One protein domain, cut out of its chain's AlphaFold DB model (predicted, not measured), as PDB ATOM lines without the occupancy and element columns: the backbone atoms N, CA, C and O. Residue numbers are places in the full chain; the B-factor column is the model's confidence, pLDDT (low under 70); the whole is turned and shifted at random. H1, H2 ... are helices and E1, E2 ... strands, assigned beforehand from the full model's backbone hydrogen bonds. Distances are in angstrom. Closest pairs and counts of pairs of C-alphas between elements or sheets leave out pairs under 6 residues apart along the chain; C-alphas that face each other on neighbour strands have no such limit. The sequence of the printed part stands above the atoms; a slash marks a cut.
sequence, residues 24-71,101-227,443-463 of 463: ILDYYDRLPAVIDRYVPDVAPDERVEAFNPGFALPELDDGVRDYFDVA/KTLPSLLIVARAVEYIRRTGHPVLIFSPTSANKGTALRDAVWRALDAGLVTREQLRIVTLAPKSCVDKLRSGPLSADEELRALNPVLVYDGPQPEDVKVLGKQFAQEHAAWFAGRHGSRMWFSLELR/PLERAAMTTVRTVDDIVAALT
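Overview. This is residues 24 to 71, 101 to 227 and 443 to 463 of the 463 residues of an uncharacterized protein of Labedaea rhizosphaerae (UniProt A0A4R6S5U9). A strongly twisted sheet of five parallel strands forms the core of three layers: H3, H4 and H5 cover one face, the long kinked H8 and short H9 the other. H1 and H2 lie beyond H3 and H4, at one end of the longest axis. The 196 printed residues have nine named helices and five named strands, H1 H2 H3 E1 H4 E2 H5 H6 H7 E3 H8 E4 E5 H9, with sheet order E4 E1 E2 E3 E5. The class is mixed; the whole is compact, with a radius of gyration of the C-alphas of 16.0 A and spans of 44 by 34 by 28 A.

Arrangement. Begin with H1, residues 28 to 38, which touches no helix and is not on the sheet. H2, residues 62 to 68, only just touches H4, residues 132 to 146, with 3 pairs of C-alphas within 8 A, the closest those of Tyr 67 and Arg 143 at 5.7 A. H3, residues 102 to 119, touches H4 at a steep tilt of 43 degrees, with the C-alphas of Ser 105 and Leu 137 closest at 4.8 A. E1, residues 123 to 128, H4 and E2, residues 155 to 162, make a strand-helix-strand unit, parallel neighbours with a helix between, its crossover right-handed; find N 127 and O 158 within hydrogen-bond range at 2.9 A. H5, residues 163 to 168, H6, residues 173 to 176, and H7, residues 178 to 183, stand between E2 and E3, residues 186 to 189, in another such unit; N 187 and O 159 are 2.8 A apart. H6 and H7 only graze the sheet. H8, residues 196 to 216, is on the face opposite H4 and kinks by 61 degrees near residue 210. E3, H8 and E4, residues 219 to 222, make a split right-handed unit, with E1 and E2 between its strands; N 221 and O 124 are 2.8 A apart. Find E5, residues 449 to 452, as the parallel neighbour of E3 and an edge strand of the sheet, with N 450 and O 186 within hydrogen-bond range at 3.0 A. H9, residues 455 to 461, touches residues 200 to 204 of H8 alone, the C-alphas of Phe 204 and Val 455 closest at 5.6 A. Every O i to N i+4 pair is within range in H2, H3, H4, H7 and H9; H1 has 5 of 7, H8 15 of 17, H5 0 of 2 but 2 of 3 O i to N i+3 pairs, and H6 is too short.

Along the chain. Find C-alpha 28 at (110.412, 168.086, 119.316), where H1 begins. H3 runs 25.7 A, H4 20.8 A, E2 23.7 A and H8 26.5 A; H9 ends at C-alpha 461, (142.480, 157.782, 136.261).

Size, cuts and confidence. The C-alphas farthest apart, those of Asp 62 and Pro 192, are 46.1 A apart. Residues 72 to 100 and 228 to 442 are not printed, with C-alpha gaps of 10.1 A and 30.1 A. The link H1 to H2 is long; no printed residue is under pLDDT 70.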
ATOM      1  N   ILE A  24     111.740 170.460 125.166       97.88
ATOM      2  CA  ILE A  24     112.111 169.413 124.212       97.88
ATOM      3  C   ILE A  24     110.863 168.715 123.684       97.88
ATOM      4  O   ILE A  24     110.701 168.628 122.475       97.88
ATOM      5  N   LEU A  25     109.978 168.231 124.557       98.19
ATOM      6  CA  LEU A  25     108.818 167.437 124.148       98.19
ATOM      7  C   LEU A  25     107.774 168.259 123.389       98.19
ATOM      8  O   LEU A  25     107.246 167.767 122.393       98.19
ATOM      9  N   ASP A  26     107.510 169.498 123.812       97.88
ATOM     10  CA  ASP A  26     106.488 170.347 123.185       97.88
ATOM     11  C   ASP A  26     106.945 170.898 121.824       97.88
ATOM     12  O   ASP A  26     106.116 171.312 121.016       97.88
ATOM     13  N   TYR A  27     108.257 170.882 121.557       97.75
ATOM     14  CA  TYR A  27     108.872 171.433 120.342       97.75
ATOM     15  C   TYR A  27     109.732 170.431 119.573       97.75
ATOM     16  O   TYR A  27     110.561 170.819 118.742       97.75
ATOM     17  N   TYR A  28     109.562 169.140 119.857       97.81
ATOM     18  CA  TYR A  28     110.412 168.086 119.316       97.81
ATOM     19  C   TYR A  28     110.374 168.032 117.789       97.81
ATOM     20  O   TYR A  28     111.397 167.853 117.132       97.81
ATOM     21  N   ASP A  29     109.188 168.247 117.225       96.56
ATOM     22  CA  ASP A  29     108.908 168.276 115.791       96.56
ATOM     23  C   ASP A  29     109.618 169.425 115.057       96.56
ATOM     24  O   ASP A  29     109.851 169.339 113.850       96.56
ATOM     25  N   ARG A  30     110.013 170.482 115.774       96.50
ATOM     26  CA  ARG A  30     110.736 171.632 115.214       96.50
ATOM     27  C   ARG A  30     112.252 171.482 115.271       96.50
ATOM     28  O   ARG A  30     112.945 172.151 114.503       96.50
ATOM     29  N   LEU A  31     112.782 170.618 116.142       97.00
ATOM     30  CA  LEU A  31     114.227 170.401 116.279       97.00
ATOM     31  C   LEU A  31     114.910 169.965 114.970       97.00
ATOM     32  O   LEU A  31     115.993 170.488 114.707       97.00
ATOM     33  N   PRO A  32     114.316 169.107 114.109       96.38
ATOM     34  CA  PRO A  32     114.895 168.790 112.803       96.38
ATOM     35  C   PRO A  32     115.165 170.028 111.942       96.38
ATOM     36  O   PRO A  32     116.265 170.171 111.424       96.38
ATOM     37  N   ALA A  33     114.234 170.986 111.878       96.81
ATOM     38  CA  ALA A  33     114.433 172.217 111.108       96.81
ATOM     39  C   ALA A  33     115.563 173.095 111.681       96.81
ATOM     40  O   ALA A  33     116.308 173.724 110.931       96.81
ATOM     41  N   VAL A  34     115.721 173.120 113.010       97.69
ATOM     42  CA  VAL A  34     116.846 173.804 113.673       97.69
ATOM     43  C   VAL A  34     118.175 173.124 113.329       97.69
ATOM     44  O   VAL A  34     119.159 173.805 113.038       97.69
ATOM     45  N   ILE A  35     118.207 171.788 113.356       97.06
ATOM     46  CA  ILE A  35     119.383 170.982 113.014       97.06
ATOM     47  C   ILE A  35     119.763 171.209 111.550       97.06
ATOM     48  O   ILE A  35     120.894 171.607 111.292       97.06
ATOM     49  N   ASP A  36     118.828 171.043 110.616       95.25
ATOM     50  CA  ASP A  36     119.065 171.193 109.173       95.25
ATOM     51  C   ASP A  36     119.593 172.586 108.816       95.25
ATOM     52  O   ASP A  36     120.442 172.742 107.938       95.25
ATOM     53  N   ARG A  37     119.127 173.614 109.533       94.44
ATOM     54  CA  ARG A  37     119.588 174.991 109.351       94.44
ATOM     55  C   ARG A  37     121.023 175.217 109.831       94.44
ATOM     56  O   ARG A  37     121.754 175.991 109.218       94.44
ATOM     57  N   TYR A  38     121.412 174.613 110.954       94.75
ATOM     58  CA  TYR A  38     122.649 174.966 111.667       94.75
ATOM     59  C   TYR A  38     123.768 173.921 111.535       94.75
ATOM     60  O   TYR A  38     124.927 174.188 111.866       94.75
ATOM     61  N   VAL A  39     123.447 172.717 111.063       94.25
ATOM     62  CA  VAL A  39     124.367 171.584 110.959       94.25
ATOM     63  C   VAL A  39     124.583 171.229 109.484       94.25
ATOM     64  O   VAL A  39     123.706 170.631 108.872       94.25
ATOM     65  N   PRO A  40     125.768 171.523 108.910       90.25
ATOM     66  CA  PRO A  40     126.049 171.212 107.505       90.25
ATOM     67  C   PRO A  40     126.058 169.714 107.172       90.25
ATOM     68  O   PRO A  40     125.724 169.336 106.055       90.25
ATOM     69  N   ASP A  41     126.477 168.876 108.124       91.75
ATOM     70  CA  ASP A  41     126.489 167.419 107.997       91.75
ATOM     71  C   ASP A  41     126.004 166.787 109.303       91.75
ATOM     72  O   ASP A  41     126.607 166.965 110.367       91.75
ATOM     73  N   VAL A  42     124.873 166.091 109.211       94.44
ATOM     74  CA  VAL A  42     124.193 165.450 110.340       94.44
ATOM     75  C   VAL A  42     124.685 164.024 110.592       94.44
ATOM     76  O   VAL A  42     124.336 163.438 111.624       94.44
ATOM     77  N   ALA A  43     125.471 163.455 109.673       95.81
ATOM     78  CA  ALA A  43     125.972 162.096 109.782       95.81
ATOM     79  C   ALA A  43     126.990 161.949 110.932       95.81
ATOM     80  O   ALA A  43     127.631 162.922 111.346       95.81
ATOM     81  N   PRO A  44     127.148 160.735 111.488       95.75
ATOM     82  CA  PRO A  44     128.224 160.458 112.430       95.75
ATOM     83  C   PRO A  44     129.603 160.596 111.781       95.75
ATOM     84  O   PRO A  44     129.802 160.189 110.637       95.75
ATOM     85  N   ASP A  45     130.569 161.088 112.555       95.12
ATOM     86  CA  ASP A  45     131.986 160.936 112.233       95.12
ATOM     87  C   ASP A  45     132.499 159.699 112.970       95.12
ATOM     88  O   ASP A  45     132.517 159.663 114.198       95.12
ATOM     89  N   GLU A  46     132.866 158.667 112.215       93.81
ATOM     90  CA  GLU A  46     133.285 157.363 112.745       93.81
ATOM     91  C   GLU A  46     134.801 157.258 112.959       93.81
ATOM     92  O   GLU A  46     135.302 156.234 113.440       93.81
ATOM     93  N   ARG A  47     135.565 158.298 112.596       93.25
ATOM     94  CA  ARG A  47     137.012 158.319 112.833       93.25
ATOM     95  C   ARG A  47     137.271 158.371 114.327       93.25
ATOM     96  O   ARG A  47     136.667 159.160 115.044       93.25
ATOM     97  N   VAL A  48     138.191 157.541 114.804       89.62
ATOM     98  CA  VAL A  48     138.362 157.311 116.242       89.62
ATOM     99  C   VAL A  48     138.771 158.591 116.978       89.62
ATOM    100  O   VAL A  48     138.226 158.893 118.032       89.62
ATOM    101  N   GLU A  49     139.679 159.366 116.397       88.31
ATOM    102  CA  GLU A  49     140.214 160.627 116.920       88.31
ATOM    103  C   GLU A  49     139.267 161.831 116.786       88.31
ATOM    104  O   GLU A  49     139.498 162.874 117.401       88.31
ATOM    105  N   ALA A  50     138.214 161.705 115.976       90.88
ATOM    106  CA  ALA A  50     137.270 162.778 115.666       90.88
ATOM    107  C   ALA A  50     135.812 162.371 115.927       90.88
ATOM    108  O   ALA A  50     134.896 163.035 115.446       90.88
ATOM    109  N   PHE A  51     135.604 161.286 116.680       95.81
ATOM    110  CA  PHE A  51     134.303 160.651 116.788       95.81
ATOM    111  C   PHE A  51     133.217 161.619 117.269       95.81
ATOM    112  O   PHE A  51     133.376 162.323 118.273       95.81
ATOM    113  N   ASN A  52     132.083 161.597 116.573       95.31
ATOM    114  CA  ASN A  52     130.864 162.308 116.936       95.31
ATOM    115  C   ASN A  52     129.643 161.476 116.504       95.31
ATOM    116  O   ASN A  52     129.603 161.040 115.353       95.31
ATOM    117  N   PRO A  53     128.605 161.314 117.350       97.00
ATOM    118  CA  PRO A  53     127.461 160.435 117.066       97.00
ATOM    119  C   PRO A  53     126.522 160.922 115.943       97.00
ATOM    120  O   PRO A  53     125.507 160.282 115.665       97.00
ATOM    121  N   GLY A  54     126.824 162.050 115.295       96.44
ATOM    122  CA  GLY A  54     125.913 162.735 114.376       96.44
ATOM    123  C   GLY A  54     124.850 163.524 115.138       96.44
ATOM    124  O   GLY A  54     124.968 163.699 116.351       96.44
ATOM    125  N   PHE A  55     123.834 164.034 114.443       96.88
ATOM    126  CA  PHE A  55     122.772 164.880 115.019       96.88
ATOM    127  C   PHE A  55     121.384 164.227 115.022       96.88
ATOM    128  O   PHE A  55     120.401 164.886 115.347       96.88
ATOM    129  N   ALA A  56     121.304 162.932 114.710       96.75
ATOM    130  CA  ALA A  56     120.060 162.181 114.829       96.75
ATOM    131  C   ALA A  56     119.565 162.172 116.287       96.75
ATOM    132  O   ALA A  56     120.351 161.979 117.219       96.75
ATOM    133  N   LEU A  57     118.263 162.387 116.460       97.19
ATOM    134  CA  LEU A  57     117.564 162.271 117.736       97.19
ATOM    135  C   LEU A  57     116.676 161.014 117.706       97.19
ATOM    136  O   LEU A  57     116.192 160.664 116.627       97.19
ATOM    137  N   PRO A  58     116.455 160.340 118.847       97.69
ATOM    138  CA  PRO A  58     115.662 159.113 118.892       97.69
ATOM    139  C   PRO A  58     114.175 159.368 118.595       97.69
ATOM    140  O   PRO A  58     113.676 160.481 118.742       97.69
ATOM    141  N   GLU A  59     113.416 158.349 118.209       96.69
ATOM    142  CA  GLU A  59     111.952 158.480 118.171       96.69
ATOM    143  C   GLU A  59     111.376 158.659 119.591       96.69
ATOM    144  O   GLU A  59     111.933 158.154 120.566       96.69
ATOM    145  N   LEU A  60     110.257 159.385 119.725       97.81
ATOM    146  CA  LEU A  60     109.608 159.651 121.020       97.81
ATOM    147  C   LEU A  60     108.760 158.461 121.511       97.81
ATOM    148  O   LEU A  60     107.529 158.559 121.584       97.81
ATOM    149  N   ASP A  61     109.429 157.361 121.854       97.38
ATOM    150  CA  ASP A  61     108.859 156.268 122.650       97.38
ATOM    151  C   ASP A  61     108.643 156.686 124.125       97.38
ATOM    152  O   ASP A  61     109.051 157.775 124.542       97.38
ATOM    153  N   ASP A  62     107.974 155.845 124.920       97.88
ATOM    154  CA  ASP A  62     107.664 156.153 126.325       97.88
ATOM    155  C   ASP A  62     108.932 156.403 127.162       97.88
ATOM    156  O   ASP A  62     108.988 157.362 127.927       97.88
ATOM    157  N   GLY A  63     109.996 155.621 126.951       98.19
ATOM    158  CA  GLY A  63     111.254 155.799 127.678       98.19
ATOM    159  C   GLY A  63     111.964 157.106 127.317       98.19
ATOM    160  O   GLY A  63     112.528 157.778 128.179       98.19
ATOM    161  N   VAL A  64     111.935 157.505 126.042       98.56
ATOM    162  CA  VAL A  64     112.497 158.784 125.582       98.56
ATOM    163  C   VAL A  64     111.688 159.963 126.132       98.56
ATOM    164  O   VAL A  64     112.263 161.004 126.461       98.56
ATOM    165  N   ARG A  65     110.368 159.810 126.279       98.56
ATOM    166  CA  ARG A  65     109.510 160.818 126.922       98.56
ATOM    167  C   ARG A  65     109.831 160.976 128.401       98.56
ATOM    168  O   ARG A  65     110.037 162.109 128.830       98.56
ATOM    169  N   ASP A  66     109.950 159.870 129.128       98.38
ATOM    170  CA  ASP A  66     110.345 159.867 130.539       98.38
ATOM    171  C   ASP A  66     111.731 160.497 130.726       98.38
ATOM    172  O   ASP A  66     111.949 161.323 131.606       98.38
ATOM    173  N   TYR A  67     112.671 160.194 129.832       98.62
ATOM    174  CA  TYR A  67     114.002 160.791 129.841       98.62
ATOM    175  C   TYR A  67     113.992 162.326 129.698       98.62
ATOM    176  O   TYR A  67     114.738 163.022 130.398       98.62
ATOM    177  N   PHE A  68     113.153 162.862 128.806       98.56
ATOM    178  CA  PHE A  68     113.042 164.300 128.543       98.56
ATOM    179  C   PHE A  68     112.080 165.047 129.481       98.56
ATOM    180  O   PHE A  68     111.954 166.269 129.354       98.56
ATOM    181  N   ASP A  69     111.423 164.378 130.429       97.69
ATOM    182  CA  ASP A  69     110.386 164.960 131.294       97.69
ATOM    183  C   ASP A  69     110.842 166.220 132.069       97.69
ATOM    184  O   ASP A  69     110.062 167.149 132.285       97.69
ATOM    185  N   VAL A  70     112.134 166.311 132.396       97.19
ATOM    186  CA  VAL A  70     112.766 167.424 133.126       97.19
ATOM    187  C   VAL A  70     113.177 168.619 132.279       97.19
ATOM    188  O   VAL A  70     113.708 169.595 132.818       97.19
ATOM    189  N   ALA A  71     112.931 168.606 130.972       97.31
ATOM    190  CA  ALA A  71     113.197 169.743 130.090       97.31
ATOM    191  C   ALA A  71     112.189 170.902 130.264       97.31
ATOM    192  O   ALA A  71     111.882 171.621 129.315       97.31
ATOM    193  N   LYS A 101     121.750 174.376 131.566       94.88
ATOM    194  CA  LYS A 101     122.573 173.354 130.893       94.88
ATOM    195  C   LYS A 101     121.869 172.005 130.743       94.88
ATOM    196  O   LYS A 101     122.387 171.159 130.019       94.88
ATOM    197  N   THR A 102     120.707 171.823 131.369       96.06
ATOM    198  CA  THR A 102     119.860 170.633 131.225       96.06
ATOM    199  C   THR A 102     119.504 170.352 129.770       96.06
ATOM    200  O   THR A 102     119.857 169.291 129.275       96.06
ATOM    201  N   LEU A 103     118.883 171.302 129.064       95.69
ATOM    202  CA  LEU A 103     118.384 171.083 127.698       95.69
ATOM    203  C   LEU A 103     119.470 170.589 126.730       95.69
ATOM    204  O   LEU A 103     119.296 169.520 126.145       95.69
ATOM    205  N   PRO A 104     120.623 171.278 126.586       96.69
ATOM    206  CA  PRO A 104     121.671 170.786 125.702       96.69
ATOM    207  C   PRO A 104     122.265 169.463 126.178       96.69
ATOM    208  O   PRO A 104     122.627 168.641 125.347       96.69
ATOM    209  N   SER A 105     122.344 169.219 127.489       98.06
ATOM    210  CA  SER A 105     122.851 167.943 128.009       98.06
ATOM    211  C   SER A 105     121.925 166.779 127.670       98.06
ATOM    212  O   SER A 105     122.410 165.716 127.283       98.06
ATOM    213  N   LEU A 106     120.609 167.004 127.738       98.50
ATOM    214  CA  LEU A 106     119.611 166.016 127.360       98.50
ATOM    215  C   LEU A 106     119.718 165.658 125.873       98.50
ATOM    216  O   LEU A 106     119.753 164.475 125.538       98.50
ATOM    217  N   LEU A 107     119.841 166.653 124.986       98.00
ATOM    218  CA  LEU A 107     120.008 166.408 123.547       98.00
ATOM    219  C   LEU A 107     121.366 165.774 123.206       98.00
ATOM    220  O   LEU A 107     121.428 164.898 122.347       98.00
ATOM    221  N   ILE A 108     122.452 166.167 123.883       98.19
ATOM    222  CA  ILE A 108     123.776 165.534 123.738       98.19
ATOM    223  C   ILE A 108     123.674 164.034 124.023       98.19
ATOM    224  O   ILE A 108     124.092 163.220 123.204       98.19
ATOM    225  N   VAL A 109     123.107 163.663 125.170       98.75
ATOM    226  CA  VAL A 109     122.997 162.255 125.563       98.75
ATOM    227  C   VAL A 109     121.992 161.508 124.680       98.75
ATOM    228  O   VAL A 109     122.293 160.391 124.272       98.75
ATOM    229  N   ALA A 110     120.878 162.126 124.274       98.62
ATOM    230  CA  ALA A 110     119.924 161.512 123.345       98.62
ATOM    231  C   ALA A 110     120.562 161.139 121.997       98.62
ATOM    232  O   ALA A 110     120.291 160.068 121.464       98.62
ATOM    233  N   ARG A 111     121.469 161.975 121.472       98.31
ATOM    234  CA  ARG A 111     122.241 161.662 120.256       98.31
ATOM    235  C   ARG A 111     123.166 160.464 120.448       98.31
ATOM    236  O   ARG A 111     123.288 159.632 119.555       98.31
ATOM    237  N   ALA A 112     123.817 160.365 121.608       98.62
ATOM    238  CA  ALA A 112     124.641 159.204 121.936       98.62
ATOM    239  C   ALA A 112     123.789 157.930 122.055       98.62
ATOM    240  O   ALA A 112     124.166 156.900 121.505       98.62
ATOM    241  N   VAL A 113     122.624 158.012 122.707       98.75
ATOM    242  CA  VAL A 113     121.643 156.918 122.802       98.75
ATOM    243  C   VAL A 113     121.196 156.467 121.413       98.75
ATOM    244  O   VAL A 113     121.252 155.277 121.120       98.75
ATOM    245  N   GLU A 114     120.805 157.395 120.541       98.56
ATOM    246  CA  GLU A 114     120.371 157.076 119.176       98.56
ATOM    247  C   GLU A 114     121.490 156.406 118.367       98.56
ATOM    248  O   GLU A 114     121.289 155.379 117.716       98.56
ATOM    249  N   TYR A 115     122.715 156.921 118.478       98.62
ATOM    250  CA  TYR A 115     123.879 156.299 117.863       98.62
ATOM    251  C   TYR A 115     124.110 154.863 118.363       98.62
ATOM    252  O   TYR A 115     124.313 153.956 117.551       98.62
ATOM    253  N   ILE A 116     124.040 154.635 119.679       98.62
ATOM    254  CA  ILE A 116     124.182 153.307 120.294       98.62
ATOM    255  C   ILE A 116     123.073 152.370 119.802       98.62
ATOM    256  O   ILE A 116     123.370 151.252 119.392       98.62
ATOM    257  N   ARG A 117     121.809 152.815 119.798       97.88
ATOM    258  CA  ARG A 117     120.657 152.016 119.345       97.88
ATOM    259  C   ARG A 117     120.831 151.546 117.901       97.88
ATOM    260  O   ARG A 117     120.584 150.381 117.600       97.88
ATOM    261  N   ARG A 118     121.306 152.431 117.019       98.00
ATOM    262  CA  ARG A 118     121.484 152.133 115.592       98.00
ATOM    263  C   ARG A 118     122.701 151.260 115.291       98.00
ATOM    264  O   ARG A 118     122.661 150.473 114.349       98.00
ATOM    265  N   THR A 119     123.797 151.435 116.026       97.50
ATOM    266  CA  THR A 119     125.099 150.833 115.671       97.50
ATOM    267  C   THR A 119     125.538 149.705 116.598       97.50
ATOM    268  O   THR A 119     126.388 148.903 116.225       97.50
ATOM    269  N   GLY A 120     124.997 149.647 117.815       96.94
ATOM    270  CA  GLY A 120     125.460 148.771 118.888       96.94
ATOM    271  C   GLY A 120     126.802 149.180 119.510       96.94
ATOM    272  O   GLY A 120     127.244 148.518 120.447       96.94
ATOM    273  N   HIS A 121     127.460 150.242 119.031       96.94
ATOM    274  CA  HIS A 121     128.756 150.676 119.551       96.94
ATOM    275  C   HIS A 121     128.601 151.530 120.819       96.94
ATOM    276  O   HIS A 121     127.937 152.566 120.763       96.94
ATOM    277  N   PRO A 122     129.254 151.164 121.939       97.94
ATOM    278  CA  PRO A 122     129.266 151.973 123.153       97.94
ATOM    279  C   PRO A 122     129.900 153.353 122.957       97.94
ATOM    280  O   PRO A 122     130.856 153.509 122.190       97.94
ATOM    281  N   VAL A 123     129.428 154.339 123.719       98.50
ATOM    282  CA  VAL A 123     129.924 155.719 123.701       98.50
ATOM    283  C   VAL A 123     130.412 156.134 125.088       98.50
ATOM    284  O   VAL A 123     129.709 156.006 126.090       98.50
ATOM    285  N   LEU A 124     131.612 156.710 125.132       98.00
ATOM    286  CA  LEU A 124     132.098 157.490 126.261       98.00
ATOM    287  C   LEU A 124     131.998 158.978 125.919       98.00
ATOM    288  O   LEU A 124     132.674 159.452 125.009       98.00
ATOM    289  N   ILE A 125     131.244 159.741 126.702       98.25
ATOM    290  CA  ILE A 125     131.266 161.204 126.640       98.25
ATOM    291  C   ILE A 125     132.447 161.713 127.470       98.25
ATOM    292  O   ILE A 125     132.473 161.540 128.685       98.25
ATOM    293  N   PHE A 126     133.398 162.401 126.842       97.50
ATOM    294  CA  PHE A 126     134.448 163.136 127.544       97.50
ATOM    295  C   PHE A 126     134.149 164.636 127.496       97.50
ATOM    296  O   PHE A 126     134.025 165.229 126.421       97.50
ATOM    297  N   SER A 127     134.022 165.275 128.662       96.44
ATOM    298  CA  SER A 127     133.545 166.656 128.744       96.44
ATOM    299  C   SER A 127     134.325 167.528 129.736       96.44
ATOM    300  O   SER A 127     134.058 167.475 130.943       96.44
ATOM    301  N   PRO A 128     135.143 168.478 129.248       94.62
ATOM    302  CA  PRO A 128     135.545 169.641 130.034       94.62
ATOM    303  C   PRO A 128     134.322 170.461 130.460       94.62
ATOM    304  O   PRO A 128     133.361 170.608 129.687       94.62
ATOM    305  N   THR A 129     134.335 170.982 131.688       91.75
ATOM    306  CA  THR A 129     133.137 171.562 132.303       91.75
ATOM    307  C   THR A 129     133.391 172.678 133.320       91.75
ATOM    308  O   THR A 129     134.436 172.755 133.952       91.75
ATOM    309  N   SER A 130     132.359 173.503 133.514       81.00
ATOM    310  CA  SER A 130     132.239 174.599 134.479       81.00
ATOM    311  C   SER A 130     131.384 174.254 135.707       81.00
ATOM    312  O   SER A 130     130.671 175.106 136.236       81.00
ATOM    313  N   ALA A 131     131.414 172.984 136.124       88.00
ATOM    314  CA  ALA A 131     130.490 172.324 137.058       88.00
ATOM    315  C   ALA A 131     129.043 172.197 136.556       88.00
ATOM    316  O   ALA A 131     128.572 171.068 136.418       88.00
ATOM    317  N   ASN A 132     128.349 173.283 136.197       92.00
ATOM    318  CA  ASN A 132     126.935 173.215 135.776       92.00
ATOM    319  C   ASN A 132     126.723 172.298 134.560       92.00
ATOM    320  O   ASN A 132     125.834 171.449 134.569       92.00
ATOM    321  N   LYS A 133     127.579 172.412 133.533       92.69
ATOM    322  CA  LYS A 133     127.550 171.515 132.361       92.69
ATOM    323  C   LYS A 133     127.786 170.052 132.766       92.69
ATOM    324  O   LYS A 133     127.183 169.152 132.204       92.69
ATOM    325  N   GLY A 134     128.676 169.816 133.725       94.50
ATOM    326  CA  GLY A 134     129.104 168.477 134.131       94.50
ATOM    327  C   GLY A 134     128.009 167.795 134.929       94.50
ATOM    328  O   GLY A 134     127.662 166.662 134.638       94.50
ATOM    329  N   THR A 135     127.409 168.536 135.857       95.12
ATOM    330  CA  THR A 135     126.216 168.130 136.601       95.12
ATOM    331  C   THR A 135     125.077 167.780 135.648       95.12
ATOM    332  O   THR A 135     124.540 166.687 135.741       95.12
ATOM    333  N   ALA A 136     124.755 168.655 134.688       96.62
ATOM    334  CA  ALA A 136     123.659 168.416 133.750       96.62
ATOM    335  C   ALA A 136     123.901 167.224 132.809       96.62
ATOM    336  O   ALA A 136     122.980 166.457 132.552       96.62
ATOM    337  N   LEU A 137     125.132 167.025 132.325       97.56
ATOM    338  CA  LEU A 137     125.468 165.853 131.512       97.56
ATOM    339  C   LEU A 137     125.449 164.557 132.320       97.56
ATOM    340  O   LEU A 137     124.979 163.543 131.820       97.56
ATOM    341  N   ARG A 138     125.945 164.577 133.559       98.00
ATOM    342  CA  ARG A 138     125.905 163.409 134.447       98.00
ATOM    343  C   ARG A 138     124.470 163.045 134.827       98.00
ATOM    344  O   ARG A 138     124.136 161.868 134.816       98.00
ATOM    345  N   ASP A 139     123.632 164.042 135.101       98.19
ATOM    346  CA  ASP A 139     122.194 163.861 135.320       98.19
ATOM    347  C   ASP A 139     121.515 163.249 134.085       98.19
ATOM    348  O   ASP A 139     120.821 162.246 134.203       98.19
ATOM    349  N   ALA A 140     121.801 163.765 132.885       98.56
ATOM    350  CA  ALA A 140     121.289 163.199 131.637       98.56
ATOM    351  C   ALA A 140     121.764 161.749 131.410       98.56
ATOM    352  O   ALA A 140     120.962 160.884 131.077       98.56
ATOM    353  N   VAL A 141     123.040 161.426 131.641       98.69
ATOM    354  CA  VAL A 141     123.519 160.035 131.526       98.69
ATOM    355  C   VAL A 141     122.802 159.122 132.516       98.69
ATOM    356  O   VAL A 141     122.346 158.054 132.118       98.69
ATOM    357  N   TRP A 142     122.652 159.540 133.777       98.38
ATOM    358  CA  TRP A 142     121.884 158.773 134.756       98.38
ATOM    359  C   TRP A 142     120.450 158.526 134.281       98.38
ATOM    360  O   TRP A 142     119.998 157.389 134.288       98.38
ATOM    361  N   ARG A 143     119.761 159.565 133.806       98.44
ATOM    362  CA  ARG A 143     118.385 159.454 133.309       98.44
ATOM    363  C   ARG A 143     118.254 158.487 132.139       98.44
ATOM    364  O   ARG A 143     117.285 157.746 132.078       98.44
ATOM    365  N   ALA A 144     119.225 158.467 131.227       98.75
ATOM    366  CA  ALA A 144     119.219 157.520 130.116       98.75
ATOM    367  C   ALA A 144     119.379 156.061 130.588       98.75
ATOM    368  O   ALA A 144     118.777 155.166 129.998       98.75
ATOM    369  N   LEU A 145     120.163 155.826 131.649       98.62
ATOM    370  CA  LEU A 145     120.296 154.508 132.283       98.62
ATOM    371  C   LEU A 145     119.014 154.111 133.028       98.62
ATOM    372  O   LEU A 145     118.535 152.993 132.867       98.62
ATOM    373  N   ASP A 146     118.459 155.031 133.818       98.12
ATOM    374  CA  ASP A 146     117.270 154.818 134.652       98.12
ATOM    375  C   ASP A 146     116.016 154.548 133.805       98.12
ATOM    376  O   ASP A 146     115.264 153.616 134.078       98.12
ATOM    377  N   ALA A 147     115.857 155.272 132.691       98.25
ATOM    378  CA  ALA A 147     114.804 155.036 131.700       98.25
ATOM    379  C   ALA A 147     115.059 153.802 130.806       98.25
ATOM    380  O   ALA A 147     114.297 153.537 129.876       98.25
ATOM    381  N   GLY A 148     116.147 153.054 131.034       98.12
ATOM    382  CA  GLY A 148     116.472 151.840 130.283       98.12
ATOM    383  C   GLY A 148     116.809 152.078 128.807       98.12
ATOM    384  O   GLY A 148     116.717 151.153 128.001       98.12
ATOM    385  N   LEU A 149     117.200 153.300 128.426       98.69
ATOM    386  CA  LEU A 149     117.529 153.629 127.036       98.69
ATOM    387  C   LEU A 149     118.860 153.016 126.593       98.69
ATOM    388  O   LEU A 149     119.049 152.767 125.401       98.69
ATOM    389  N   VAL A 150     119.765 152.808 127.551       98.62
ATOM    390  CA  VAL A 150     121.112 152.242 127.403       98.62
ATOM    391  C   VAL A 150     121.522 151.530 128.694       98.62
ATOM    392  O   VAL A 150     121.010 151.839 129.768       98.62
ATOM    393  N   THR A 151     122.478 150.600 128.618       98.12
ATOM    394  CA  THR A 151     123.129 150.010 129.801       98.12
ATOM    395  C   THR A 151     124.358 150.813 130.238       98.12
ATOM    396  O   THR A 151     124.917 151.613 129.481       98.12
ATOM    397  N   ARG A 152     124.839 150.563 131.462       97.06
ATOM    398  CA  ARG A 152     126.041 151.201 132.042       97.06
ATOM    399  C   ARG A 152     127.339 150.893 131.281       97.06
ATOM    400  O   ARG A 152     128.327 151.618 131.389       97.06
ATOM    401  N   GLU A 153     127.363 149.810 130.508       95.38
ATOM    402  CA  GLU A 153     128.472 149.471 129.617       95.38
ATOM    403  C   GLU A 153     128.368 150.183 128.267       95.38
ATOM    404  O   GLU A 153     129.397 150.423 127.642       95.38
ATOM    405  N   GLN A 154     127.153 150.532 127.834       98.06
ATOM    406  CA  GLN A 154     126.896 151.183 126.552       98.06
ATOM    407  C   GLN A 154     127.139 152.692 126.588       98.06
ATOM    408  O   GLN A 154     127.623 153.241 125.601       98.06
ATOM    409  N   LEU A 155     126.815 153.364 127.695       98.62
ATOM    410  CA  LEU A 155     126.997 154.808 127.832       98.62
ATOM    411  C   LEU A 155     127.728 155.155 129.125       98.62
ATOM    412  O   LEU A 155     127.299 154.787 130.218       98.62
ATOM    413  N   ARG A 156     128.818 155.912 128.989       98.06
ATOM    414  CA  ARG A 156     129.634 156.396 130.108       98.06
ATOM    415  C   ARG A 156     129.947 157.876 129.958       98.06
ATOM    416  O   ARG A 156     129.896 158.425 128.854       98.06
ATOM    417  N   ILE A 157     130.345 158.516 131.053       98.25
ATOM    418  CA  ILE A 157     130.789 159.908 131.050       98.25
ATOM    419  C   ILE A 157     131.990 160.169 131.955       98.25
ATOM    420  O   ILE A 157     131.992 159.838 133.136       98.25
ATOM    421  N   VAL A 158     132.968 160.887 131.409       98.00
ATOM    422  CA  VAL A 158     134.094 161.471 132.141       98.00
ATOM    423  C   VAL A 158     133.969 162.989 132.090       98.00
ATOM    424  O   VAL A 158     133.881 163.590 131.014       98.00
ATOM    425  N   THR A 159     133.974 163.632 133.255       97.88
ATOM    426  CA  THR A 159     133.951 165.100 133.348       97.88
ATOM    427  C   THR A 159     135.264 165.634 133.891       97.88
ATOM    428  O   THR A 159     135.741 165.121 134.896       97.88
ATOM    429  N   LEU A 160     135.791 166.699 133.285       97.69
ATOM    430  CA  LEU A 160     136.995 167.402 133.734       97.69
ATOM    431  C   LEU A 160     136.642 168.836 134.149       97.69
ATOM    432  O   LEU A 160     136.314 169.666 133.298       97.69
ATOM    433  N   ALA A 161     136.674 169.121 135.449       96.25
ATOM    434  CA  ALA A 161     136.334 170.428 136.019       96.25
ATOM    435  C   ALA A 161     137.574 171.115 136.611       96.25
ATOM    436  O   ALA A 161     138.427 170.425 137.166       96.25
ATOM    437  N   PRO A 162     137.694 172.452 136.562       95.56
ATOM    438  CA  PRO A 162     138.751 173.145 137.285       95.56
ATOM    439  C   PRO A 162     138.491 173.087 138.794       95.56
ATOM    440  O   PRO A 162     137.341 173.102 139.242       95.56
ATOM    441  N   LYS A 163     139.558 173.082 139.594       94.94
ATOM    442  CA  LYS A 163     139.478 173.047 141.062       94.94
ATOM    443  C   LYS A 163     138.650 174.179 141.672       94.94
ATOM    444  O   LYS A 163     137.995 173.971 142.688       94.94
ATOM    445  N   SER A 164     138.624 175.350 141.037       92.44
ATOM    446  CA  SER A 164     137.790 176.488 141.454       92.44
ATOM    447  C   SER A 164     136.284 176.192 141.441       92.44
ATOM    448  O   SER A 164     135.516 176.922 142.057       92.44
ATOM    449  N   CYS A 165     135.857 175.122 140.766       93.31
ATOM    450  CA  CYS A 165     134.461 174.712 140.650       93.31
ATOM    451  C   CYS A 165     134.095 173.511 141.541       93.31
ATOM    452  O   CYS A 165     132.970 173.021 141.437       93.31
ATOM    453  N   VAL A 166     135.003 173.016 142.395       92.56
ATOM    454  CA  VAL A 166     134.765 171.830 143.248       92.56
ATOM    455  C   VAL A 166     133.529 172.002 144.124       92.56
ATOM    456  O   VAL A 166     132.688 171.109 144.169       92.56
ATOM    457  N   ASP A 167     133.355 173.184 144.714       91.25
ATOM    458  CA  ASP A 167     132.210 173.518 145.570       91.25
ATOM    459  C   ASP A 167     130.888 173.660 144.799       91.25
ATOM    460  O   ASP A 167     129.893 174.070 145.380       91.25
ATOM    461  N   LYS A 168     130.862 173.379 143.492       92.62
ATOM    462  CA  LYS A 168     129.649 173.317 142.660       92.62
ATOM    463  C   LYS A 168     129.400 171.903 142.117       92.62
ATOM    464  O   LYS A 168     128.384 171.673 141.460       92.62
ATOM    465  N   LEU A 169     130.318 170.958 142.352       93.38
ATOM    466  CA  LEU A 169     130.163 169.564 141.944       93.38
ATOM    467  C   LEU A 169     129.179 168.856 142.871       93.38
ATOM    468  O   LEU A 169     129.266 168.951 144.096       93.38
ATOM    469  N   ARG A 170     128.247 168.125 142.267       94.19
ATOM    470  CA  ARG A 170     127.141 167.484 142.974       94.19
ATOM    471  C   ARG A 170     127.317 165.979 143.008       94.19
ATOM    472  O   ARG A 170     127.721 165.376 142.012       94.19
ATOM    473  N   SER A 171     126.987 165.393 144.149       94.56
ATOM    474  CA  SER A 171     126.773 163.958 144.247       94.56
ATOM    475  C   SER A 171     125.472 163.585 143.535       94.56
ATOM    476  O   SER A 171     124.506 164.345 143.537       94.56
ATOM    477  N   GLY A 172     125.452 162.404 142.931       93.81
ATOM    478  CA  GLY A 172     124.268 161.779 142.360       93.81
ATOM    479  C   GLY A 172     124.485 160.274 142.195       93.81
ATOM    480  O   GLY A 172     125.529 159.757 142.608       93.81
ATOM    481  N   PRO A 173     123.547 159.558 141.558       94.88
ATOM    482  CA  PRO A 173     123.639 158.107 141.394       94.88
ATOM    483  C   PRO A 173     124.955 157.638 140.749       94.88
ATOM    484  O   PRO A 173     125.583 156.711 141.251       94.88
ATOM    485  N   LEU A 174     125.461 158.364 139.738       96.69
ATOM    486  CA  LEU A 174     126.742 158.066 139.068       96.69
ATOM    487  C   LEU A 174     127.997 158.228 139.945       96.69
ATOM    488  O   LEU A 174     129.099 157.966 139.478       96.69
ATOM    489  N   SER A 175     127.880 158.762 141.159       95.38
ATOM    490  CA  SER A 175     128.996 158.897 142.107       95.38
ATOM    491  C   SER A 175     128.748 158.188 143.438       95.38
ATOM    492  O   SER A 175     129.707 157.903 144.157       95.38
ATOM    493  N   ALA A 176     127.482 157.942 143.780       93.25
ATOM    494  CA  ALA A 176     127.090 157.274 145.015       93.25
ATOM    495  C   ALA A 176     127.309 155.757 144.932       93.25
ATOM    496  O   ALA A 176     127.820 155.170 145.884       93.25
ATOM    497  N   ASP A 177     126.983 155.144 143.792       94.62
ATOM    498  CA  ASP A 177     127.258 153.731 143.535       94.62
ATOM    499  C   ASP A 177     128.733 153.511 143.159       94.62
ATOM    500  O   ASP A 177     129.301 154.269 142.372       94.62
ATOM    501  N   GLU A 178     129.372 152.493 143.739       94.38
ATOM    502  CA  GLU A 178     130.809 152.245 143.569       94.38
ATOM    503  C   GLU A 178     131.173 151.847 142.134       94.38
ATOM    504  O   GLU A 178     132.165 152.341 141.592       94.38
ATOM    505  N   GLU A 179     130.353 151.010 141.498       94.69
ATOM    506  CA  GLU A 179     130.593 150.536 140.138       94.69
ATOM    507  C   GLU A 179     130.343 151.657 139.123       94.69
ATOM    508  O   GLU A 179     131.193 151.935 138.274       94.69
ATOM    509  N   LEU A 180     129.225 152.380 139.248       96.88
ATOM    510  CA  LEU A 180     128.941 153.533 138.394       96.88
ATOM    511  C   LEU A 180     129.972 154.647 138.581       96.88
ATOM    512  O   LEU A 180     130.352 155.274 137.591       96.88
ATOM    513  N   ARG A 181     130.467 154.871 139.803       96.38
ATOM    514  CA  ARG A 181     131.536 155.840 140.072       96.38
ATOM    515  C   ARG A 181     132.826 155.476 139.347       96.38
ATOM    516  O   ARG A 181     133.448 156.367 138.771       96.38
ATOM    517  N   ALA A 182     133.205 154.200 139.344       95.38
ATOM    518  CA  ALA A 182     134.386 153.731 138.623       95.38
ATOM    519  C   ALA A 182     134.239 153.912 137.101       95.38
ATOM    520  O   ALA A 182     135.185 154.308 136.425       95.38
ATOM    521  N   LEU A 183     133.039 153.681 136.562       95.75
ATOM    522  CA  LEU A 183     132.755 153.840 135.131       95.75
ATOM    523  C   LEU A 183     132.590 155.302 134.687       95.75
ATOM    524  O   LEU A 183     132.744 155.596 133.501       95.75
ATOM    525  N   ASN A 184     132.258 156.207 135.614       97.56
ATOM    526  CA  ASN A 184     131.910 157.597 135.321       97.56
ATOM    527  C   ASN A 184     132.692 158.591 136.200       97.56
ATOM    528  O   ASN A 184     132.080 159.329 136.989       97.56
ATOM    529  N   PRO A 185     134.030 158.640 136.107       97.19
ATOM    530  CA  PRO A 185     134.837 159.414 137.035       97.19
ATOM    531  C   PRO A 185     134.687 160.929 136.836       97.19
ATOM    532  O   PRO A 185     134.465 161.446 135.733       97.19
ATOM    533  N   VAL A 186     134.851 161.654 137.944       98.12
ATOM    534  CA  VAL A 186     134.922 163.117 137.976       98.12
ATOM    535  C   VAL A 186     136.369 163.526 138.213       98.12
ATOM    536  O   VAL A 186     136.927 163.315 139.289       98.12
ATOM    537  N   LEU A 187     136.975 164.122 137.193       98.25
ATOM    538  CA  LEU A 187     138.345 164.605 137.223       98.25
ATOM    539  C   LEU A 187     138.366 166.085 137.617       98.25
ATOM    540  O   LEU A 187     137.595 166.896 137.093       98.25
ATOM    541  N   VAL A 188     139.273 166.441 138.521       97.88
ATOM    542  CA  VAL A 188     139.472 167.808 139.008       97.88
ATOM    543  C   VAL A 188     140.851 168.289 138.592       97.88
ATOM    544  O   VAL A 188     141.867 167.812 139.089       97.88
ATOM    545  N   TYR A 189     140.880 169.257 137.689       97.62
ATOM    546  CA  TYR A 189     142.101 169.897 137.238       97.62
ATOM    547  C   TYR A 189     142.626 170.881 138.287       97.62
ATOM    548  O   TYR A 189     141.980 171.888 138.586       97.62
ATOM    549  N   ASP A 190     143.812 170.596 138.823       96.31
ATOM    550  CA  ASP A 190     144.526 171.432 139.799       96.31
ATOM    551  C   ASP A 190     145.741 172.113 139.156       96.31
ATOM    552  O   ASP A 190     146.877 171.963 139.615       96.31
ATOM    553  N   GLY A 191     145.501 172.806 138.041       94.19
ATOM    554  CA  GLY A 191     146.489 173.656 137.384       94.19
ATOM    555  C   GLY A 191     146.201 175.153 137.539       94.19
ATOM    556  O   GLY A 191     145.221 175.541 138.180       94.19
ATOM    557  N   PRO A 192     147.077 176.006 136.981       90.62
ATOM    558  CA  PRO A 192     147.084 177.438 137.267       90.62
ATOM    559  C   PRO A 192     145.923 178.204 136.621       90.62
ATOM    560  O   PRO A 192     145.414 179.134 137.242       90.62
ATOM    561  N   GLN A 193     145.504 177.838 135.403       91.12
ATOM    562  CA  GLN A 193     144.423 178.524 134.690       91.12
ATOM    563  C   GLN A 193     143.190 177.619 134.577       91.12
ATOM    564  O   GLN A 193     143.267 176.551 133.972       91.12
ATOM    565  N   PRO A 194     142.016 178.023 135.097       89.94
ATOM    566  CA  PRO A 194     140.803 177.209 135.020       89.94
ATOM    567  C   PRO A 194     140.388 176.807 133.597       89.94
ATOM    568  O   PRO A 194     139.767 175.763 133.415       89.94
ATOM    569  N   GLU A 195     140.710 177.618 132.586       88.56
ATOM    570  CA  GLU A 195     140.336 177.348 131.195       88.56
ATOM    571  C   GLU A 195     141.173 176.258 130.513       88.56
ATOM    572  O   GLU A 195     140.690 175.643 129.553       88.56
ATOM    573  N   ASP A 196     142.348 175.933 131.064       92.81
ATOM    574  CA  ASP A 196     143.251 174.903 130.535       92.81
ATOM    575  C   ASP A 196     142.609 173.510 130.541       92.81
ATOM    576  O   ASP A 196     143.017 172.644 129.771       92.81
ATOM    577  N   VAL A 197     141.526 173.296 131.301       93.56
ATOM    578  CA  VAL A 197     140.711 172.068 131.219       93.56
ATOM    579  C   VAL A 197     140.240 171.762 129.797       93.56
ATOM    580  O   VAL A 197     140.101 170.595 129.431       93.56
ATOM    581  N   LYS A 198     139.981 172.791 128.976       92.69
ATOM    582  CA  LYS A 198     139.563 172.616 127.577       92.69
ATOM    583  C   LYS A 198     140.734 172.144 126.715       92.69
ATOM    584  O   LYS A 198     140.541 171.260 125.885       92.69
ATOM    585  N   VAL A 199     141.921 172.715 126.928       93.69
ATOM    586  CA  VAL A 199     143.153 172.363 126.207       93.69
ATOM    587  C   VAL A 199     143.579 170.947 126.573       93.69
ATOM    588  O   VAL A 199     143.698 170.101 125.691       93.69
ATOM    589  N   LEU A 200     143.692 170.667 127.873       95.88
ATOM    590  CA  LEU A 200     144.090 169.369 128.402       95.88
ATOM    591  C   LEU A 200     143.131 168.257 127.966       95.88
ATOM    592  O   LEU A 200     143.557 167.209 127.489       95.88
ATOM    593  N   GLY A 201     141.822 168.498 128.082       95.38
ATOM    594  CA  GLY A 201     140.813 167.528 127.667       95.38
ATOM    595  C   GLY A 201     140.820 167.255 126.163       95.38
ATOM    596  O   GLY A 201     140.639 166.112 125.751       95.38
ATOM    597  N   LYS A 202     141.042 168.289 125.339       94.62
ATOM    598  CA  LYS A 202     141.153 168.134 123.885       94.62
ATOM    599  C   LYS A 202     142.397 167.330 123.516       94.62
ATOM    600  O   LYS A 202     142.294 166.426 122.695       94.62
ATOM    601  N   GLN A 203     143.531 167.642 124.140       95.38
ATOM    602  CA  GLN A 203     144.778 166.914 123.940       95.38
ATOM    603  C   GLN A 203     144.601 165.426 124.276       95.38
ATOM    604  O   GLN A 203     144.866 164.578 123.430       95.38
ATOM    605  N   PHE A 204     144.043 165.115 125.452       95.94
ATOM    606  CA  PHE A 204     143.747 163.737 125.847       95.94
ATOM    607  C   PHE A 204     142.859 163.013 124.822       95.94
ATOM    608  O   PHE A 204     143.190 161.909 124.397       95.94
ATOM    609  N   ALA A 205     141.755 163.632 124.388       94.25
ATOM    610  CA  ALA A 205     140.856 163.012 123.417       94.25
ATOM    611  C   ALA A 205     141.557 162.720 122.076       94.25
ATOM    612  O   ALA A 205     141.369 161.649 121.508       94.25
ATOM    613  N   GLN A 206     142.400 163.633 121.593       92.88
ATOM    614  CA  GLN A 206     143.130 163.464 120.332       92.88
ATOM    615  C   GLN A 206     144.218 162.385 120.416       92.88
ATOM    616  O   GLN A 206     144.376 161.603 119.482       92.88
ATOM    617  N   GLU A 207     144.957 162.330 121.524       94.69
ATOM    618  CA  GLU A 207     146.094 161.416 121.698       94.69
ATOM    619  C   GLU A 207     145.660 160.001 122.115       94.69
ATOM    620  O   GLU A 207     146.301 159.018 121.738       94.69
ATOM    621  N   HIS A 208     144.553 159.869 122.857       95.06
ATOM    622  CA  HIS A 208     144.185 158.618 123.529       95.06
ATOM    623  C   HIS A 208     142.841 158.012 123.111       95.06
ATOM    624  O   HIS A 208     142.501 156.936 123.610       95.06
ATOM    625  N   ALA A 209     142.091 158.596 122.168       93.94
ATOM    626  CA  ALA A 209     140.841 157.983 121.698       93.94
ATOM    627  C   ALA A 209     141.047 156.568 121.122       93.94
ATOM    628  O   ALA A 209     140.267 155.664 121.420       93.94
ATOM    629  N   ALA A 210     142.120 156.342 120.350       94.06
ATOM    630  CA  ALA A 210     142.434 155.025 119.781       94.06
ATOM    631  C   ALA A 210     142.806 153.993 120.849       94.06
ATOM    632  O   ALA A 210     142.327 152.856 120.814       94.06
ATOM    633  N   TRP A 211     143.609 154.408 121.831       93.38
ATOM    634  CA  TRP A 211     143.931 153.588 122.994       93.38
ATOM    635  C   TRP A 211     142.664 153.202 123.768       93.38
ATOM    636  O   TRP A 211     142.451 152.024 124.059       93.38
ATOM    637  N   PHE A 212     141.789 154.173 124.037       91.12
ATOM    638  CA  PHE A 212     140.558 153.947 124.788       91.12
ATOM    639  C   PHE A 212     139.606 153.007 124.043       91.12
ATOM    640  O   PHE A 212     139.071 152.067 124.635       91.12
ATOM    641  N   ALA A 213     139.446 153.207 122.731       93.44
ATOM    642  CA  ALA A 213     138.638 152.342 121.881       93.44
ATOM    643  C   ALA A 213     139.156 150.896 121.876       93.44
ATOM    644  O   ALA A 213     138.364 149.968 122.021       93.44
ATOM    645  N   GLY A 214     140.475 150.693 121.774       93.31
ATOM    646  CA  GLY A 214     141.079 149.359 121.828       93.31
ATOM    647  C   GLY A 214     140.934 148.672 123.192       93.31
ATOM    648  O   GLY A 214     140.725 147.464 123.249       93.31
ATOM    649  N   ARG A 215     141.018 149.433 124.291       91.62
ATOM    650  CA  ARG A 215     140.946 148.903 125.663       91.62
ATOM    651  C   ARG A 215     139.518 148.618 126.133       91.62
ATOM    652  O   ARG A 215     139.292 147.612 126.798       91.62
ATOM    653  N   HIS A 216     138.577 149.505 125.825       90.81
ATOM    654  CA  HIS A 216     137.223 149.482 126.390       90.81
ATOM    655  C   HIS A 216     136.121 149.244 125.353       90.81
ATOM    656  O   HIS A 216     134.945 149.241 125.714       90.81
ATOM    657  N   GLY A 217     136.463 149.097 124.069       92.56
ATOM    658  CA  GLY A 217     135.487 148.883 122.995       92.56
ATOM    659  C   GLY A 217     134.508 150.045 122.793       92.56
ATOM    660  O   GLY A 217     133.462 149.855 122.186       92.56
ATOM    661  N   SER A 218     134.816 151.231 123.326       93.75
ATOM    662  CA  SER A 218     133.920 152.393 123.340       93.75
ATOM    663  C   SER A 218     134.458 153.522 122.467       93.75
ATOM    664  O   SER A 218     135.662 153.788 122.450       93.75
ATOM    665  N   ARG A 219     133.566 154.233 121.777       96.25
ATOM    666  CA  ARG A 219     133.889 155.445 121.021       96.25
ATOM    667  C   ARG A 219     133.935 156.650 121.954       96.25
ATOM    668  O   ARG A 219     132.961 156.931 122.650       96.25
ATOM    669  N   MET A 220     135.060 157.359 121.991       96.81
ATOM    670  CA  MET A 220     135.206 158.551 122.826       96.81
ATOM    671  C   MET A 220     134.719 159.786 122.075       96.81
ATOM    672  O   MET A 220     135.287 160.157 121.055       96.81
ATOM    673  N   TRP A 221     133.701 160.452 122.609       97.19
ATOM    674  CA  TRP A 221     133.179 161.702 122.073       97.19
ATOM    675  C   TRP A 221     133.594 162.885 122.942       97.19
ATOM    676  O   TRP A 221     133.138 163.039 124.080       97.19
ATOM    677  N   PHE A 222     134.428 163.764 122.388       95.38
ATOM    678  CA  PHE A 222     134.769 165.039 123.009       95.38
ATOM    679  C   PHE A 222     133.628 166.052 122.811       95.38
ATOM    680  O   PHE A 222     133.577 166.778 121.819       95.38
ATOM    681  N   SER A 223     132.694 166.121 123.763       91.19
ATOM    682  CA  SER A 223     131.389 166.801 123.609       91.19
ATOM    683  C   SER A 223     131.424 168.338 123.698       91.19
ATOM    684  O   SER A 223     130.419 168.992 124.014       91.19
ATOM    685  N   LEU A 224     132.585 168.955 123.462       85.44
ATOM    686  CA  LEU A 224     132.763 170.408 123.482       85.44
ATOM    687  C   LEU A 224     132.493 171.004 122.097       85.44
ATOM    688  O   LEU A 224     133.377 171.553 121.447       85.44
ATOM    689  N   GLU A 225     131.244 170.900 121.666       85.25
ATOM    690  CA  GLU A 225     130.791 171.394 120.374       85.25
ATOM    691  C   GLU A 225     129.729 172.486 120.548       85.25
ATOM    692  O   GLU A 225     128.756 172.314 121.284       85.25
ATOM    693  N   LEU A 226     129.924 173.617 119.858       86.19
ATOM    694  CA  LEU A 226     129.050 174.796 119.911       86.19
ATOM    695  C   LEU A 226     127.594 174.455 119.567       86.19
ATOM    696  O   LEU A 226     126.671 174.839 120.288       86.19
ATOM    697  N   ARG A 227     127.417 173.688 118.487       92.31
ATOM    698  CA  ARG A 227     126.120 173.319 117.905       92.31
ATOM    699  C   ARG A 227     125.189 172.658 118.920       92.31
ATOM    700  O   ARG A 227     123.996 172.938 118.916       92.31
ATOM    701  N   PRO A 443     127.022 168.118 148.065       94.31
ATOM    702  CA  PRO A 443     128.343 168.223 147.456       94.31
ATOM    703  C   PRO A 443     128.925 166.847 147.136       94.31
ATOM    704  O   PRO A 443     128.726 165.885 147.879       94.31
ATOM    705  N   LEU A 444     129.656 166.754 146.029       94.88
ATOM    706  CA  LEU A 444     130.386 165.540 145.688       94.88
ATOM    707  C   LEU A 444     131.490 165.286 146.731       94.88
ATOM    708  O   LEU A 444     132.229 166.195 147.112       94.88
ATOM    709  N   GLU A 445     131.613 164.045 147.194       93.88
ATOM    710  CA  GLU A 445     132.651 163.679 148.156       93.88
ATOM    711  C   GLU A 445     134.040 163.709 147.516       93.88
ATOM    712  O   GLU A 445     134.218 163.319 146.363       93.88
ATOM    713  N   ARG A 446     135.066 164.097 148.287       92.88
ATOM    714  CA  ARG A 446     136.455 164.124 147.792       92.88
ATOM    715  C   ARG A 446     136.940 162.759 147.304       92.88
ATOM    716  O   ARG A 446     137.707 162.709 146.355       92.88
ATOM    717  N   ALA A 447     136.488 161.671 147.930       92.62
ATOM    718  CA  ALA A 447     136.825 160.308 147.517       92.62
ATOM    719  C   ALA A 447     136.229 159.929 146.148       92.62
ATOM    720  O   ALA A 447     136.701 158.992 145.513       92.62
ATOM    721  N   ALA A 448     135.215 160.664 145.680       94.94
ATOM    722  CA  ALA A 448     134.612 160.493 144.363       94.94
ATOM    723  C   ALA A 448     135.213 161.424 143.294       94.94
ATOM    724  O   ALA A 448     134.667 161.530 142.194       94.94
ATOM    725  N   MET A 449     136.323 162.097 143.609       96.75
ATOM    726  CA  MET A 449     137.053 162.979 142.703       96.75
ATOM    727  C   MET A 449     138.484 162.484 142.517       96.75
ATOM    728  O   MET A 449     139.165 162.159 143.489       96.75
ATOM    729  N   THR A 450     138.982 162.552 141.286       97.69
ATOM    730  CA  THR A 450     140.396 162.294 140.987       97.69
ATOM    731  C   THR A 450     141.066 163.592 140.572       97.69
ATOM    732  O   THR A 450     140.647 164.239 139.615       97.69
ATOM    733  N   THR A 451     142.103 164.003 141.301       97.81
ATOM    734  CA  THR A 451     142.868 165.204 140.936       97.81
ATOM    735  C   THR A 451     143.798 164.891 139.772       97.81
ATOM    736  O   THR A 451     144.503 163.887 139.811       97.81
ATOM    737  N   VAL A 452     143.820 165.759 138.765       98.19
ATOM    738  CA  VAL A 452     144.661 165.630 137.570       98.19
ATOM    739  C   VAL A 452     145.347 166.958 137.253       98.19
ATOM    740  O   VAL A 452     144.827 168.034 137.561       98.19
ATOM    741  N   ARG A 453     146.520 166.903 136.627       97.12
ATOM    742  CA  ARG A 453     147.244 168.077 136.113       97.12
ATOM    743  C   ARG A 453     147.732 167.888 134.681       97.12
ATOM    744  O   ARG A 453     147.950 168.875 133.986       97.12
ATOM    745  N   THR A 454     147.892 166.642 134.252       97.38
ATOM    746  CA  THR A 454     148.485 166.250 132.971       97.38
ATOM    747  C   THR A 454     147.612 165.232 132.237       97.38
ATOM    748  O   THR A 454     146.662 164.690 132.804       97.38
ATOM    749  N   VAL A 455     147.922 164.981 130.961       97.19
ATOM    750  CA  VAL A 455     147.253 163.940 130.163       97.19
ATOM    751  C   VAL A 455     147.509 162.560 130.773       97.19
ATOM    752  O   VAL A 455     146.576 161.769 130.886       97.19
ATOM    753  N   ASP A 456     148.723 162.310 131.266       97.06
ATOM    754  CA  ASP A 456     149.086 161.054 131.931       97.06
ATOM    755  C   ASP A 456     148.252 160.804 133.196       97.06
ATOM    756  O   ASP A 456     147.814 159.677 133.427       97.06
ATOM    757  N   ASP A 457     147.951 161.847 133.980       97.69
ATOM    758  CA  ASP A 457     147.055 161.719 135.138       97.69
ATOM    759  C   ASP A 457     145.638 161.303 134.711       97.69
ATOM    760  O   ASP A 457     144.985 160.518 135.398       97.69
ATOM    761  N   ILE A 458     145.154 161.815 133.569       97.56
ATOM    762  CA  ILE A 458     143.853 161.427 133.008       97.56
ATOM    763  C   ILE A 458     143.891 159.959 132.575       97.56
ATOM    764  O   ILE A 458     142.977 159.209 132.907       97.56
ATOM    765  N   VAL A 459     144.945 159.524 131.881       96.44
ATOM    766  CA  VAL A 459     145.118 158.118 131.475       96.44
ATOM    767  C   VAL A 459     145.146 157.200 132.698       96.44
ATOM    768  O   VAL A 459     144.443 156.188 132.719       96.44
ATOM    769  N   ALA A 460     145.898 157.566 133.739       95.94
ATOM    770  CA  ALA A 460     145.982 156.804 134.982       95.94
ATOM    771  C   ALA A 460     144.624 156.701 135.696       95.94
ATOM    772  O   ALA A 460     144.293 155.647 136.228       95.94
ATOM    773  N   ALA A 461     143.816 157.765 135.668       95.50
ATOM    774  CA  ALA A 461     142.480 157.782 136.261       95.50
ATOM    775  C   ALA A 461     141.440 156.940 135.499       95.50
ATOM    776  O   ALA A 461     140.376 156.654 136.048       95.50
ATOM    777  N   LEU A 462     141.715 156.590 134.238       93.88
ATOM    778  CA  LEU A 462     140.814 155.838 133.356       93.88
ATOM    779  C   LEU A 462     141.298 154.409 133.065       93.88
ATOM    780  O   LEU A 462     140.663 153.701 132.281       93.88
ATOM    781  N   THR A 463     142.425 154.002 133.650       86.88
ATOM    782  CA  THR A 463     143.002 152.658 133.504       86.88
ATOM    783  C   THR A 463     142.405 151.704 134.516       86.88
ATOM    784  O   THR A 463     142.100 150.562 134.082       86.88
TER     785      THR A 463